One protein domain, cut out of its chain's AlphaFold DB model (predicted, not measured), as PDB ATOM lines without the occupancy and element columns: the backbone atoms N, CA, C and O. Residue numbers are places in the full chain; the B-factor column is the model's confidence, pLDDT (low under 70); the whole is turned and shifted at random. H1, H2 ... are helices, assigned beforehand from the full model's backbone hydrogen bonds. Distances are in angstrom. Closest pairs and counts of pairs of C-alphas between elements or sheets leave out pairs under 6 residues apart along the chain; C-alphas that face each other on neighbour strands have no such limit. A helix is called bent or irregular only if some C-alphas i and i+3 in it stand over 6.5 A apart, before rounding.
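AT A GLANCE: This is residues 20 to 29 and 135 to 225 of the 340 residues of the protein "Phage portal protein" of Lentilactobacillus curieae (UniProt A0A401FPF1). One long kinked helix, H4, makes much of a rod's length; H1 and H2 lie side by side beyond one end, and H5 packs on H4 near the other. The 101 printed residues include five named helices in order, H1 to H5, and no named strand: all helix. The whole is extended, with radius of gyration of the C-alphas 23.6 A and spans of 75 by 37 by 18 A.

IN THESE COORDINATES: Find C-alpha 169 at (18.765, -18.548, 2.825); H4 runs 52.4 A to C-alpha 207 at (40.213, -31.574, 48.860), irregular, with C-alphas 175 and 178 7.1 A apart. Residues 20 to 29 are H1, 135 to 152 H2, 161 to 164 H3, 221 to 224 H5.

HOW THE PARTS SIT: H4 touches H5 with residues 195 to 202 alone, closest C-alphas Arg 199 and Ala 222, 5.4 A. H1 touches H2, opposite ways at a shallow tilt of 20 degrees, closest C-alphas Tyr 26 and Ile 142, 6.5 A. H1 and H2 have every O i to N i+4 pair within hydrogen-bond range, H4 32 of 35.

THE WHOLE: Residues 30 to 134 are cut out, C-alphas 29 and 135 lying 11.1 A apart. H4 to H5 is a long link. Low pLDDT, under 70, marks 18 residues, among them 161 to 170.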
ATOM      1  N   LEU A  20      16.707   1.412  26.886       91.50
ATOM      2  CA  LEU A  20      15.453   1.507  27.647       91.50
ATOM      3  C   LEU A  20      14.707   2.820  27.399       91.50
ATOM      4  O   LEU A  20      13.488   2.804  27.263       91.50
ATOM      5  N   ASP A  21      15.424   3.934  27.234       91.94
ATOM      6  CA  ASP A  21      14.820   5.244  26.961       91.94
ATOM      7  C   ASP A  21      13.929   5.227  25.701       91.94
ATOM      8  O   ASP A  21      12.931   5.951  25.609       91.94
ATOM      9  N   LYS A  22      14.263   4.388  24.710       91.19
ATOM     10  CA  LYS A  22      13.471   4.242  23.480       91.19
ATOM     11  C   LYS A  22      12.240   3.377  23.689       91.19
ATOM     12  O   LYS A  22      11.197   3.687  23.116       91.19
ATOM     13  N   MET A  23      12.348   2.339  24.516       92.31
ATOM     14  CA  MET A  23      11.199   1.524  24.919       92.31
ATOM     15  C   MET A  23      10.203   2.364  25.723       92.31
ATOM     16  O   MET A  23       9.017   2.382  25.404       92.31
ATOM     17  N   ASP A  24      10.697   3.166  26.665       94.06
ATOM     18  CA  ASP A  24       9.872   4.092  27.442       94.06
ATOM     19  C   ASP A  24       9.201   5.143  26.541       94.06
ATOM     20  O   ASP A  24       8.018   5.456  26.698       94.06
ATOM     21  N   SER A  25       9.930   5.666  25.550       94.06
ATOM     22  CA  SER A  25       9.375   6.601  24.562       94.06
ATOM     23  C   SER A  25       8.271   5.959  23.717       94.06
ATOM     24  O   SER A  25       7.251   6.593  23.447       94.06
ATOM     25  N   TYR A  26       8.453   4.702  23.314       93.31
ATOM     26  CA  TYR A  26       7.455   3.937  22.571       93.31
ATOM     27  C   TYR A  26       6.172   3.736  23.395       93.31
ATOM     28  O   TYR A  26       5.076   4.043  22.918       93.31
ATOM     29  N   ASP A  27       6.302   3.323  24.658       94.38
ATOM     30  CA  ASP A  27       5.170   3.133  25.571       94.38
ATOM     31  C   ASP A  27       4.424   4.446  25.854       94.38
ATOM     32  O   ASP A  27       3.184   4.485  25.881       94.38
ATOM     33  N   LEU A  28       5.161   5.550  26.005       94.00
ATOM     34  CA  LEU A  28       4.586   6.882  26.165       94.00
ATOM     35  C   LEU A  28       3.752   7.286  24.943       94.00
ATOM     36  O   LEU A  28       2.647   7.806  25.097       94.00
ATOM     37  N   LEU A  29       4.248   7.035  23.731       91.75
ATOM     38  CA  LEU A  29       3.544   7.387  22.496       91.75
ATOM     39  C   LEU A  29       2.272   6.571  22.292       91.75
ATOM     40  O   LEU A  29       1.268   7.117  21.827       91.75
ATOM     41  N   MET A 135      -1.914  12.016  13.344       87.75
ATOM     42  CA  MET A 135      -1.832  10.555  13.281       87.75
ATOM     43  C   MET A 135      -0.716  10.061  12.350       87.75
ATOM     44  O   MET A 135      -0.128   9.009  12.602       87.75
ATOM     45  N   ASN A 136      -0.403  10.810  11.287       92.38
ATOM     46  CA  ASN A 136       0.620  10.405  10.326       92.38
ATOM     47  C   ASN A 136       2.018  10.595  10.914       92.38
ATOM     48  O   ASN A 136       2.827   9.669  10.872       92.38
ATOM     49  N   GLY A 137       2.287  11.767  11.498       92.12
ATOM     50  CA  GLY A 137       3.543  12.038  12.194       92.12
ATOM     51  C   GLY A 137       3.777  11.076  13.358       92.12
ATOM     52  O   GLY A 137       4.873  10.532  13.494       92.12
ATOM     53  N   TRP A 138       2.730  10.788  14.140       91.00
ATOM     54  CA  TRP A 138       2.783   9.803  15.220       91.00
ATOM     55  C   TRP A 138       3.136   8.400  14.714       91.00
ATOM     56  O   TRP A 138       4.059   7.778  15.238       91.00
ATOM     57  N   LYS A 139       2.467   7.923  13.654       91.50
ATOM     58  CA  LYS A 139       2.750   6.602  13.077       91.50
ATOM     59  C   LYS A 139       4.188   6.501  12.569       91.50
ATOM     60  O   LYS A 139       4.860   5.519  12.861       91.50
ATOM     61  N   ILE A 140       4.668   7.516  11.848       94.62
ATOM     62  CA  ILE A 140       6.050   7.553  11.348       94.62
ATOM     63  C   ILE A 140       7.044   7.474  12.511       94.62
ATOM     64  O   ILE A 140       8.042   6.764  12.418       94.62
ATOM     65  N   ASN A 141       6.778   8.183  13.608       92.88
ATOM     66  CA  ASN A 141       7.654   8.173  14.773       92.88
ATOM     67  C   ASN A 141       7.673   6.810  15.481       92.88
ATOM     68  O   ASN A 141       8.750   6.322  15.814       92.88
ATOM     69  N   ILE A 142       6.512   6.168  15.641       93.88
ATOM     70  CA  ILE A 142       6.411   4.813  16.195       93.88
ATOM     71  C   ILE A 142       7.127   3.788  15.320       93.88
ATOM     72  O   ILE A 142       7.906   2.992  15.837       93.88
ATOM     73  N   ASP A 143       6.897   3.823  14.007       92.50
ATOM     74  CA  ASP A 143       7.534   2.894  13.073       92.50
ATOM     75  C   ASP A 143       9.068   3.079  13.098       92.50
ATOM     76  O   ASP A 143       9.820   2.102  13.077       92.50
ATOM     77  N   GLN A 144       9.547   4.326  13.216       92.50
ATOM     78  CA  GLN A 144      10.970   4.642  13.365       92.50
ATOM     79  C   GLN A 144      11.542   4.114  14.687       92.50
ATOM     80  O   GLN A 144      12.579   3.456  14.665       92.50
ATOM     81  N   LEU A 145      10.871   4.359  15.818       93.38
ATOM     82  CA  LEU A 145      11.301   3.858  17.128       93.38
ATOM     83  C   LEU A 145      11.353   2.333  17.154       93.38
ATOM     84  O   LEU A 145      12.339   1.774  17.618       93.38
ATOM     85  N   MET A 146      10.342   1.658  16.605       91.50
ATOM     86  CA  MET A 146      10.329   0.199  16.498       91.50
ATOM     87  C   MET A 146      11.502  -0.305  15.646       91.50
ATOM     88  O   MET A 146      12.226  -1.206  16.067       91.50
ATOM     89  N   SER A 147      11.749   0.313  14.486       90.88
ATOM     90  CA  SER A 147      12.919   0.009  13.649       90.88
ATOM     91  C   SER A 147      14.236   0.196  14.410       90.88
ATOM     92  O   SER A 147      15.142  -0.625  14.279       90.88
ATOM     93  N   ASP A 148      14.367   1.284  15.166       92.00
ATOM     94  CA  ASP A 148      15.591   1.605  15.897       92.00
ATOM     95  C   ASP A 148      15.812   0.637  17.059       92.00
ATOM     96  O   ASP A 148      16.917   0.116  17.188       92.00
ATOM     97  N   ILE A 149      14.758   0.295  17.810       92.19
ATOM     98  CA  ILE A 149      14.802  -0.740  18.851       92.19
ATOM     99  C   ILE A 149      15.291  -2.055  18.248       92.19
ATOM    100  O   ILE A 149      16.242  -2.632  18.758       92.19
ATOM    101  N   HIS A 150      14.716  -2.527  17.140       90.19
ATOM    102  CA  HIS A 150      15.157  -3.780  16.514       90.19
ATOM    103  C   HIS A 150      16.620  -3.743  16.047       90.19
ATOM    104  O   HIS A 150      17.331  -4.742  16.168       90.19
ATOM    105  N   LYS A 151      17.086  -2.603  15.526       88.38
ATOM    106  CA  LYS A 151      18.466  -2.434  15.045       88.38
ATOM    107  C   LYS A 151      19.486  -2.364  16.172       88.38
ATOM    108  O   LYS A 151      20.543  -2.968  16.053       88.38
ATOM    109  N   GLU A 152      19.197  -1.614  17.225       89.31
ATOM    110  CA  GLU A 152      20.119  -1.433  18.349       89.31
ATOM    111  C   GLU A 152      20.121  -2.648  19.255       89.31
ATOM    112  O   GLU A 152      21.184  -3.127  19.641       89.31
ATOM    113  N   THR A 153      18.940  -3.235  19.470       89.56
ATOM    114  CA  THR A 153      18.830  -4.462  20.249       89.56
ATOM    115  C   THR A 153      19.206  -5.720  19.464       89.56
ATOM    116  O   THR A 153      18.943  -6.831  19.917       89.56
ATOM    117  N   ASN A 154      19.735  -5.593  18.241       88.62
ATOM    118  CA  ASN A 154      20.088  -6.730  17.383       88.62
ATOM    119  C   ASN A 154      18.987  -7.818  17.306       88.62
ATOM    120  O   ASN A 154      19.272  -8.998  17.090       88.62
ATOM    121  N   THR A 155      17.720  -7.430  17.501       87.56
ATOM    122  CA  THR A 155      16.587  -8.345  17.652       87.56
ATOM    123  C   THR A 155      15.867  -8.441  16.313       87.56
ATOM    124  O   THR A 155      15.336  -7.432  15.843       87.56
ATOM    125  N   PRO A 156      15.791  -9.629  15.690       85.44
ATOM    126  CA  PRO A 156      15.148  -9.782  14.395       85.44
ATOM    127  C   PRO A 156      13.655  -9.443  14.457       85.44
ATOM    128  O   PRO A 156      12.917  -9.983  15.284       85.44
ATOM    129  N   ASP A 157      13.199  -8.587  13.546       84.69
ATOM    130  CA  ASP A 157      11.774  -8.334  13.346       84.69
ATOM    131  C   ASP A 157      11.167  -9.444  12.474       84.69
ATOM    132  O   ASP A 157      11.421  -9.543  11.272       84.69
ATOM    133  N   THR A 158      10.361 -10.301  13.101       77.38
ATOM    134  CA  THR A 158       9.660 -11.406  12.426       77.38
ATOM    135  C   THR A 158       8.371 -10.969  11.729       77.38
ATOM    136  O   THR A 158       7.803 -11.743  10.957       77.38
ATOM    137  N   SER A 159       7.902  -9.746  11.992       76.88
ATOM    138  CA  SER A 159       6.698  -9.169  11.395       76.88
ATOM    139  C   SER A 159       6.974  -8.416  10.089       76.88
ATOM    140  O   SER A 159       6.041  -8.173   9.319       76.88
ATOM    141  N   ASP A 160       8.244  -8.108   9.795       74.94
ATOM    142  CA  ASP A 160       8.669  -7.517   8.526       74.94
ATOM    143  C   ASP A 160       8.200  -8.389   7.350       74.94
ATOM    144  O   ASP A 160       8.496  -9.581   7.237       74.94
ATOM    145  N   GLN A 161       7.478  -7.776   6.416       67.50
ATOM    146  CA  GLN A 161       6.946  -8.452   5.237       67.50
ATOM    147  C   GLN A 161       8.062  -9.045   4.358       67.50
ATOM    148  O   GLN A 161       7.866 -10.077   3.714       67.50
ATOM    149  N   ASN A 162       9.262  -8.456   4.385       68.88
ATOM    150  CA  ASN A 162      10.442  -8.995   3.708       68.88
ATOM    151  C   ASN A 162      11.102 -10.147   4.483       68.88
ATOM    152  O   ASN A 162      12.060 -10.741   3.993       68.88
ATOM    153  N   PHE A 163      10.700 -10.414   5.727       66.81
ATOM    154  CA  PHE A 163      11.123 -11.582   6.505       66.81
ATOM    155  C   PHE A 163      10.331 -12.823   6.068       66.81
ATOM    156  O   PHE A 163      10.906 -13.890   5.883       66.81
ATOM    157  N   ALA A 164       9.028 -12.672   5.806       61.88
ATOM    158  CA  ALA A 164       8.154 -13.766   5.367       61.88
ATOM    159  C   ALA A 164       8.152 -14.018   3.843       61.88
ATOM    160  O   ALA A 164       7.755 -15.093   3.392       61.88
ATOM    161  N   ALA A 165       8.566 -13.046   3.028       60.31
ATOM    162  CA  ALA A 165       8.547 -13.174   1.571       60.31
ATOM    163  C   ALA A 165       9.806 -13.877   1.046       60.31
ATOM    164  O   ALA A 165      10.854 -13.249   1.048       60.31
ATOM    165  N   ASN A 166       9.688 -15.135   0.575       59.16
ATOM    166  CA  ASN A 166      10.647 -15.902  -0.261       59.16
ATOM    167  C   ASN A 166      12.124 -15.450  -0.190       59.16
ATOM    168  O   ASN A 166      12.798 -15.291  -1.211       59.16
ATOM    169  N   ALA A 167      12.640 -15.218   1.016       58.69
ATOM    170  CA  ALA A 167      13.993 -14.742   1.197       58.69
ATOM    171  C   ALA A 167      14.908 -15.948   0.999       58.69
ATOM    172  O   ALA A 167      14.779 -16.953   1.697       58.69
ATOM    173  N   SER A 168      15.818 -15.871   0.025       65.12
ATOM    174  CA  SER A 168      16.893 -16.863  -0.119       65.12
ATOM    175  C   SER A 168      17.610 -17.048   1.225       65.12
ATOM    176  O   SER A 168      17.764 -16.057   1.947       65.12
ATOM    177  N   GLY A 169      18.103 -18.252   1.542       66.38
ATOM    178  CA  GLY A 169      18.765 -18.548   2.825       66.38
ATOM    179  C   GLY A 169      19.848 -17.531   3.221       66.38
ATOM    180  O   GLY A 169      19.941 -17.131   4.380       66.38
ATOM    181  N   VAL A 170      20.576 -16.992   2.238       68.44
ATOM    182  CA  VAL A 170      21.584 -15.932   2.430       68.44
ATOM    183  C   VAL A 170      20.971 -14.618   2.938       68.44
ATOM    184  O   VAL A 170      21.489 -14.004   3.865       68.44
ATOM    185  N   ALA A 171      19.839 -14.183   2.388       70.44
ATOM    186  CA  ALA A 171      19.172 -12.956   2.828       70.44
ATOM    187  C   ALA A 171      18.651 -13.083   4.269       70.44
ATOM    188  O   ALA A 171      18.742 -12.130   5.038       70.44
ATOM    189  N   MET A 172      18.171 -14.271   4.648       75.88
ATOM    190  CA  MET A 172      17.763 -14.549   6.024       75.88
ATOM    191  C   MET A 172      18.958 -14.520   6.987       75.88
ATOM    192  O   MET A 172      18.865 -13.908   8.048       75.88
ATOM    193  N   SER A 173      20.111 -15.082   6.597       75.69
ATOM    194  CA  SER A 173      21.321 -15.031   7.436       75.69
ATOM    195  C   SER A 173      21.800 -13.604   7.721       75.69
ATOM    196  O   SER A 173      22.193 -13.310   8.844       75.69
ATOM    197  N   TYR A 174      21.686 -12.676   6.765       79.19
ATOM    198  CA  TYR A 174      22.039 -11.274   7.015       79.19
ATOM    199  C   TYR A 174      21.089 -10.584   7.995       79.19
ATOM    200  O   TYR A 174      21.524  -9.713   8.743       79.19
ATOM    201  N   LYS A 175      19.811 -10.977   8.022       79.88
ATOM    202  CA  LYS A 175      18.844 -10.451   8.995       79.88
ATOM    203  C   LYS A 175      19.101 -10.966  10.410       79.88
ATOM    204  O   LYS A 175      18.890 -10.228  11.363       79.88
ATOM    205  N   LEU A 176      19.573 -12.205  10.541       83.81
ATOM    206  CA  LEU A 176      19.917 -12.820  11.828       83.81
ATOM    207  C   LEU A 176      21.349 -12.511  12.288       83.81
ATOM    208  O   LEU A 176      21.691 -12.774  13.434       83.81
ATOM    209  N   PHE A 177      22.178 -11.906  11.435       85.12
ATOM    210  CA  PHE A 177      23.589 -11.653  11.729       85.12
ATOM    211  C   PHE A 177      23.817 -10.841  13.014       85.12
ATOM    212  O   PHE A 177      24.792 -11.081  13.724       85.12
ATOM    213  N   GLY A 178      22.935  -9.885  13.327       87.44
ATOM    214  CA  GLY A 178      22.980  -9.148  14.594       87.44
ATOM    215  C   GLY A 178      22.740 -10.069  15.794       87.44
ATOM    216  O   GLY A 178      23.578 -10.152  16.687       87.44
ATOM    217  N   SER A 179      21.641 -10.830  15.782       87.31
ATOM    218  CA  SER A 179      21.326 -11.779  16.858       87.31
ATOM    219  C   SER A 179      22.359 -12.896  16.998       87.31
ATOM    220  O   SER A 179      22.643 -13.327  18.112       87.31
ATOM    221  N   ASP A 180      22.954 -13.342  15.890       87.56
ATOM    222  CA  ASP A 180      23.998 -14.366  15.897       87.56
ATOM    223  C   ASP A 180      25.280 -13.850  16.570       87.56
ATOM    224  O   ASP A 180      25.951 -14.601  17.281       87.56
ATOM    225  N   GLN A 181      25.603 -12.562  16.409       87.88
ATOM    226  CA  GLN A 181      26.700 -11.934  17.151       87.88
ATOM    227  C   GLN A 181      26.404 -11.905  18.652       87.88
ATOM    228  O   GLN A 181      27.243 -12.351  19.435       87.88
ATOM    229  N   GLU A 182      25.215 -11.456  19.062       88.31
ATOM    230  CA  GLU A 182      24.820 -11.427  20.482       88.31
ATOM    231  C   GLU A 182      24.816 -12.822  21.118       88.31
ATOM    232  O   GLU A 182      25.255 -13.015  22.259       88.31
ATOM    233  N   MET A 183      24.372 -13.826  20.361       87.94
ATOM    234  CA  MET A 183      24.447 -15.224  20.766       87.94
ATOM    235  C   MET A 183      25.903 -15.659  20.956       87.94
ATOM    236  O   MET A 183      26.235 -16.203  22.006       87.94
ATOM    237  N   SER A 184      26.792 -15.360  20.004       89.88
ATOM    238  CA  SER A 184      28.220 -15.694  20.099       89.88
ATOM    239  C   SER A 184      28.910 -15.036  21.305       89.88
ATOM    240  O   SER A 184      29.691 -15.684  22.017       89.88
ATOM    241  N   PHE A 185      28.587 -13.772  21.600       88.56
ATOM    242  CA  PHE A 185      29.065 -13.092  22.807       88.56
ATOM    243  C   PHE A 185      28.563 -13.787  24.079       88.56
ATOM    244  O   PHE A 185      29.352 -14.085  24.981       88.56
ATOM    245  N   SER A 186      27.272 -14.115  24.129       89.00
ATOM    246  CA  SER A 186      26.654 -14.804  25.267       89.00
ATOM    247  C   SER A 186      27.242 -16.201  25.494       89.00
ATOM    248  O   SER A 186      27.531 -16.574  26.632       89.00
ATOM    249  N   GLU A 187      27.476 -16.964  24.426       90.81
ATOM    250  CA  GLU A 187      28.124 -18.279  24.470       90.81
ATOM    251  C   GLU A 187      29.541 -18.194  25.038       90.81
ATOM    252  O   GLU A 187      29.922 -19.011  25.880       90.81
ATOM    253  N   THR A 188      30.305 -17.174  24.642       89.44
ATOM    254  CA  THR A 188      31.662 -16.939  25.150       89.44
ATOM    255  C   THR A 188      31.646 -16.700  26.662       89.44
ATOM    256  O   THR A 188      32.342 -17.389  27.414       89.44
ATOM    257  N   LEU A 189      30.791 -15.788  27.132       89.62
ATOM    258  CA  LEU A 189      30.649 -15.469  28.556       89.62
ATOM    259  C   LEU A 189      30.162 -16.673  29.369       89.62
ATOM    260  O   LEU A 189      30.642 -16.937  30.478       89.62
ATOM    261  N   TYR A 190      29.222 -17.440  28.814       90.44
ATOM    262  CA  TYR A 190      28.714 -18.642  29.457       90.44
ATOM    263  C   TYR A 190      29.781 -19.738  29.523       90.44
ATOM    264  O   TYR A 190      29.933 -20.374  30.568       90.44
ATOM    265  N   SER A 191      30.563 -19.926  28.456       90.44
ATOM    266  CA  SER A 191      31.690 -20.863  28.430       90.44
ATOM    267  C   SER A 191      32.692 -20.541  29.536       90.44
ATOM    268  O   SER A 191      33.016 -21.417  30.338       90.44
ATOM    269  N   GLU A 192      33.118 -19.280  29.659       88.06
ATOM    270  CA  GLU A 192      34.041 -18.855  30.718       88.06
ATOM    271  C   GLU A 192      33.494 -19.149  32.121       88.06
ATOM    272  O   GLU A 192      34.211 -19.644  33.002       88.06
ATOM    273  N   ALA A 193      32.207 -18.876  32.344       88.31
ATOM    274  CA  ALA A 193      31.554 -19.133  33.619       88.31
ATOM    275  C   ALA A 193      31.440 -20.637  33.921       88.31
ATOM    276  O   ALA A 193      31.691 -21.063  35.056       88.31
ATOM    277  N   VAL A 194      31.125 -21.467  32.922       89.50
ATOM    278  CA  VAL A 194      31.097 -22.928  33.064       89.50
ATOM    279  C   VAL A 194      32.495 -23.465  33.359       89.50
ATOM    280  O   VAL A 194      32.646 -24.216  34.323       89.50
ATOM    281  N   HIS A 195      33.534 -23.045  32.631       88.12
ATOM    282  CA  HIS A 195      34.919 -23.441  32.915       88.12
ATOM    283  C   HIS A 195      35.355 -23.017  34.317       88.12
ATOM    284  O   HIS A 195      35.943 -23.811  35.054       88.12
ATOM    285  N   ARG A 196      35.001 -21.801  34.749       87.62
ATOM    286  CA  ARG A 196      35.248 -21.336  36.121       87.62
ATOM    287  C   ARG A 196      34.551 -22.223  37.152       87.62
ATOM    288  O   ARG A 196      35.176 -22.604  38.144       87.62
ATOM    289  N   ARG A 197      33.289 -22.592  36.923       88.44
ATOM    290  CA  ARG A 197      32.543 -23.505  37.798       88.44
ATOM    291  C   ARG A 197      33.179 -24.896  37.830       88.44
ATOM    292  O   ARG A 197      33.362 -25.443  38.916       88.44
ATOM    293  N   MET A 198      33.570 -25.440  36.680       86.94
ATOM    294  CA  MET A 198      34.251 -26.735  36.580       86.94
ATOM    295  C   MET A 198      35.597 -26.722  37.307       86.94
ATOM    296  O   MET A 198      35.890 -27.639  38.069       86.94
ATOM    297  N   ARG A 199      36.379 -25.647  37.175       85.56
ATOM    298  CA  ARG A 199      37.636 -25.448  37.912       85.56
ATOM    299  C   ARG A 199      37.416 -25.428  39.427       85.56
ATOM    300  O   ARG A 199      38.208 -26.013  40.167       85.56
ATOM    301  N   MET A 200      36.336 -24.802  39.900       83.81
ATOM    302  CA  MET A 200      35.965 -24.806  41.322       83.81
ATOM    303  C   MET A 200      35.543 -26.199  41.807       83.81
ATOM    304  O   MET A 200      35.959 -26.613  42.888       83.81
ATOM    305  N   LEU A 201      34.766 -26.938  41.008       84.38
ATOM    306  CA  LEU A 201      34.383 -28.321  41.312       84.38
ATOM    307  C   LEU A 201      35.600 -29.247  41.358       84.38
ATOM    308  O   LEU A 201      35.730 -30.033  42.292       84.38
ATOM    309  N   ALA A 202      36.523 -29.110  40.406       83.00
ATOM    310  CA  ALA A 202      37.769 -29.858  40.404       83.00
ATOM    311  C   ALA A 202      38.610 -29.518  41.648       83.00
ATOM    312  O   ALA A 202      39.018 -30.424  42.370       83.00
ATOM    313  N   SER A 203      38.754 -28.229  41.988       81.56
ATOM    314  CA  SER A 203      39.425 -27.790  43.226       81.56
ATOM    315  C   SER A 203      38.796 -28.412  44.478       81.56
ATOM    316  O   SER A 203      39.516 -28.866  45.363       81.56
ATOM    317  N   TYR A 204      37.461 -28.475  44.547       83.62
ATOM    318  CA  TYR A 204      36.756 -29.132  45.647       83.62
ATOM    319  C   TYR A 204      37.040 -30.639  45.684       83.62
ATOM    320  O   TYR A 204      37.342 -31.177  46.746       83.62
ATOM    321  N   TRP A 205      37.023 -31.312  44.533       82.56
ATOM    322  CA  TRP A 205      37.315 -32.743  44.430       82.56
ATOM    323  C   TRP A 205      38.736 -33.082  44.906       82.56
ATOM    324  O   TRP A 205      38.933 -34.086  45.591       82.56
ATOM    325  N   GLY A 206      39.719 -32.217  44.645       78.81
ATOM    326  CA  GLY A 206      41.084 -32.369  45.162       78.81
ATOM    327  C   GLY A 206      41.200 -32.304  46.695       78.81
ATOM    328  O   GLY A 206      42.157 -32.829  47.254       78.81
ATOM    329  N   ILE A 207      40.231 -31.695  47.388       81.81
ATOM    330  CA  ILE A 207      40.213 -31.574  48.860       81.81
ATOM    331  C   ILE A 207      39.561 -32.804  49.522       81.81
ATOM    332  O   ILE A 207      39.802 -33.078  50.698       81.81
ATOM    333  N   ILE A 208      38.735 -33.561  48.790       83.75
ATOM    334  CA  ILE A 208      38.023 -34.726  49.332       83.75
ATOM    335  C   ILE A 208      39.027 -35.841  49.691       83.75
ATOM    336  O   ILE A 208      39.814 -36.251  48.831       83.75
ATOM    337  N   PRO A 209      38.986 -36.398  50.921       76.56
ATOM    338  CA  PRO A 209      39.826 -37.531  51.304       76.56
ATOM    339  C   PRO A 209      39.635 -38.723  50.352       76.56
ATOM    340  O   PRO A 209      38.504 -39.073  50.022       76.56
ATOM    341  N   ASN A 210      40.730 -39.373  49.943       77.25
ATOM    342  CA  ASN A 210      40.778 -40.479  48.966       77.25
ATOM    343  C   ASN A 210      40.504 -40.112  47.496       77.25
ATOM    344  O   ASN A 210      40.377 -41.020  46.667       77.25
ATOM    345  N   SER A 211      40.443 -38.830  47.122       69.31
ATOM    346  CA  SER A 211      40.417 -38.484  45.699       69.31
ATOM    347  C   SER A 211      41.794 -38.748  45.068       69.31
ATOM    348  O   SER A 211      42.837 -38.374  45.601       69.31
ATOM    349  N   LYS A 212      41.819 -39.445  43.927       72.19
ATOM    350  CA  LYS A 212      43.041 -39.655  43.121       72.19
ATOM    351  C   LYS A 212      43.326 -38.466  42.190       72.19
ATOM    352  O   LYS A 212      44.127 -38.584  41.268       72.19
ATOM    353  N   VAL A 213      42.628 -37.347  42.387       68.69
ATOM    354  CA  VAL A 213      42.678 -36.170  41.520       68.69
ATOM    355  C   VAL A 213      43.676 -35.186  42.118       68.69
ATOM    356  O   VAL A 213      43.399 -34.543  43.126       68.69
ATOM    357  N   SER A 214      44.851 -35.076  41.502       64.38
ATOM    358  CA  SER A 214      45.833 -34.049  41.851       64.38
ATOM    359  C   SER A 214      45.641 -32.854  40.923       64.38
ATOM    360  O   SER A 214      45.741 -33.003  39.707       64.38
ATOM    361  N   LEU A 215      45.339 -31.684  41.488       67.75
ATOM    362  CA  LEU A 215      45.317 -30.428  40.743       67.75
ATOM    363  C   LEU A 215      46.627 -29.684  40.957       67.75
ATOM    364  O   LEU A 215      47.013 -29.406  42.093       67.75
ATOM    365  N   SER A 216      47.279 -29.320  39.860       64.94
ATOM    366  CA  SER A 216      48.363 -28.342  39.849       64.94
ATOM    367  C   SER A 216      47.926 -27.121  39.039       64.94
ATOM    368  O   SER A 216      46.930 -27.162  38.318       64.94
ATOM    369  N   LYS A 217      48.664 -26.011  39.159       63.09
ATOM    370  CA  LYS A 217      48.393 -24.787  38.384       63.09
ATOM    371  C   LYS A 217      48.427 -25.026  36.866       63.09
ATOM    372  O   LYS A 217      47.758 -24.299  36.144       63.09
ATOM    373  N   ASP A 218      49.167 -26.048  36.439       65.25
ATOM    374  CA  ASP A 218      49.434 -26.371  35.035       65.25
ATOM    375  C   ASP A 218      48.595 -27.555  34.519       65.25
ATOM    376  O   ASP A 218      48.529 -27.787  33.317       65.25
ATOM    377  N   VAL A 219      47.957 -28.322  35.414       67.94
ATOM    378  CA  VAL A 219      47.151 -29.499  35.060       67.94
ATOM    379  C   VAL A 219      45.790 -29.386  35.729       67.94
ATOM    380  O   VAL A 219      45.588 -29.815  36.868       67.94
ATOM    381  N   ASN A 220      44.844 -28.800  34.998       73.00
ATOM    382  CA  ASN A 220      43.455 -28.720  35.413       73.00
ATOM    383  C   ASN A 220      42.559 -29.490  34.430       73.00
ATOM    384  O   ASN A 220      42.421 -29.071  33.283       73.00
ATOM    385  N   PRO A 221      41.907 -30.591  34.854       76.12
ATOM    386  CA  PRO A 221      41.044 -31.374  33.970       76.12
ATOM    387  C   PRO A 221      39.844 -30.580  33.437       76.12
ATOM    388  O   PRO A 221      39.299 -30.945  32.400       76.12
ATOM    389  N   ALA A 222      39.449 -29.492  34.109       76.50
ATOM    390  CA  ALA A 222      38.395 -28.600  33.632       76.50
ATOM    391  C   ALA A 222      38.751 -27.910  32.304       76.50
ATOM    392  O   ALA A 222      37.846 -27.594  31.538       76.50
ATOM    393  N   ASP A 223      40.041 -27.710  32.020       77.94
ATOM    394  CA  ASP A 223      40.504 -27.013  30.814       77.94
ATOM    395  C   ASP A 223      40.436 -27.918  29.567       77.94
ATOM    396  O   ASP A 223      40.438 -27.432  28.442       77.94
ATOM    397  N   ASN A 224      40.305 -29.237  29.758       82.38
ATOM    398  CA  ASN A 224      40.168 -30.212  28.671       82.38
ATOM    399  C   ASN A 224      38.707 -30.434  28.237       82.38
ATOM    400  O   ASN A 224      38.446 -31.244  27.348       82.38
ATOM    401  N   VAL A 225      37.744 -29.769  28.880       84.75
ATOM    402  CA  VAL A 225      36.317 -29.916  28.571       84.75
ATOM    403  C   VAL A 225      35.944 -28.980  27.424       84.75
ATOM    404  O   VAL A 225      36.002 -27.758  27.575       84.75
TER     405      VAL A 225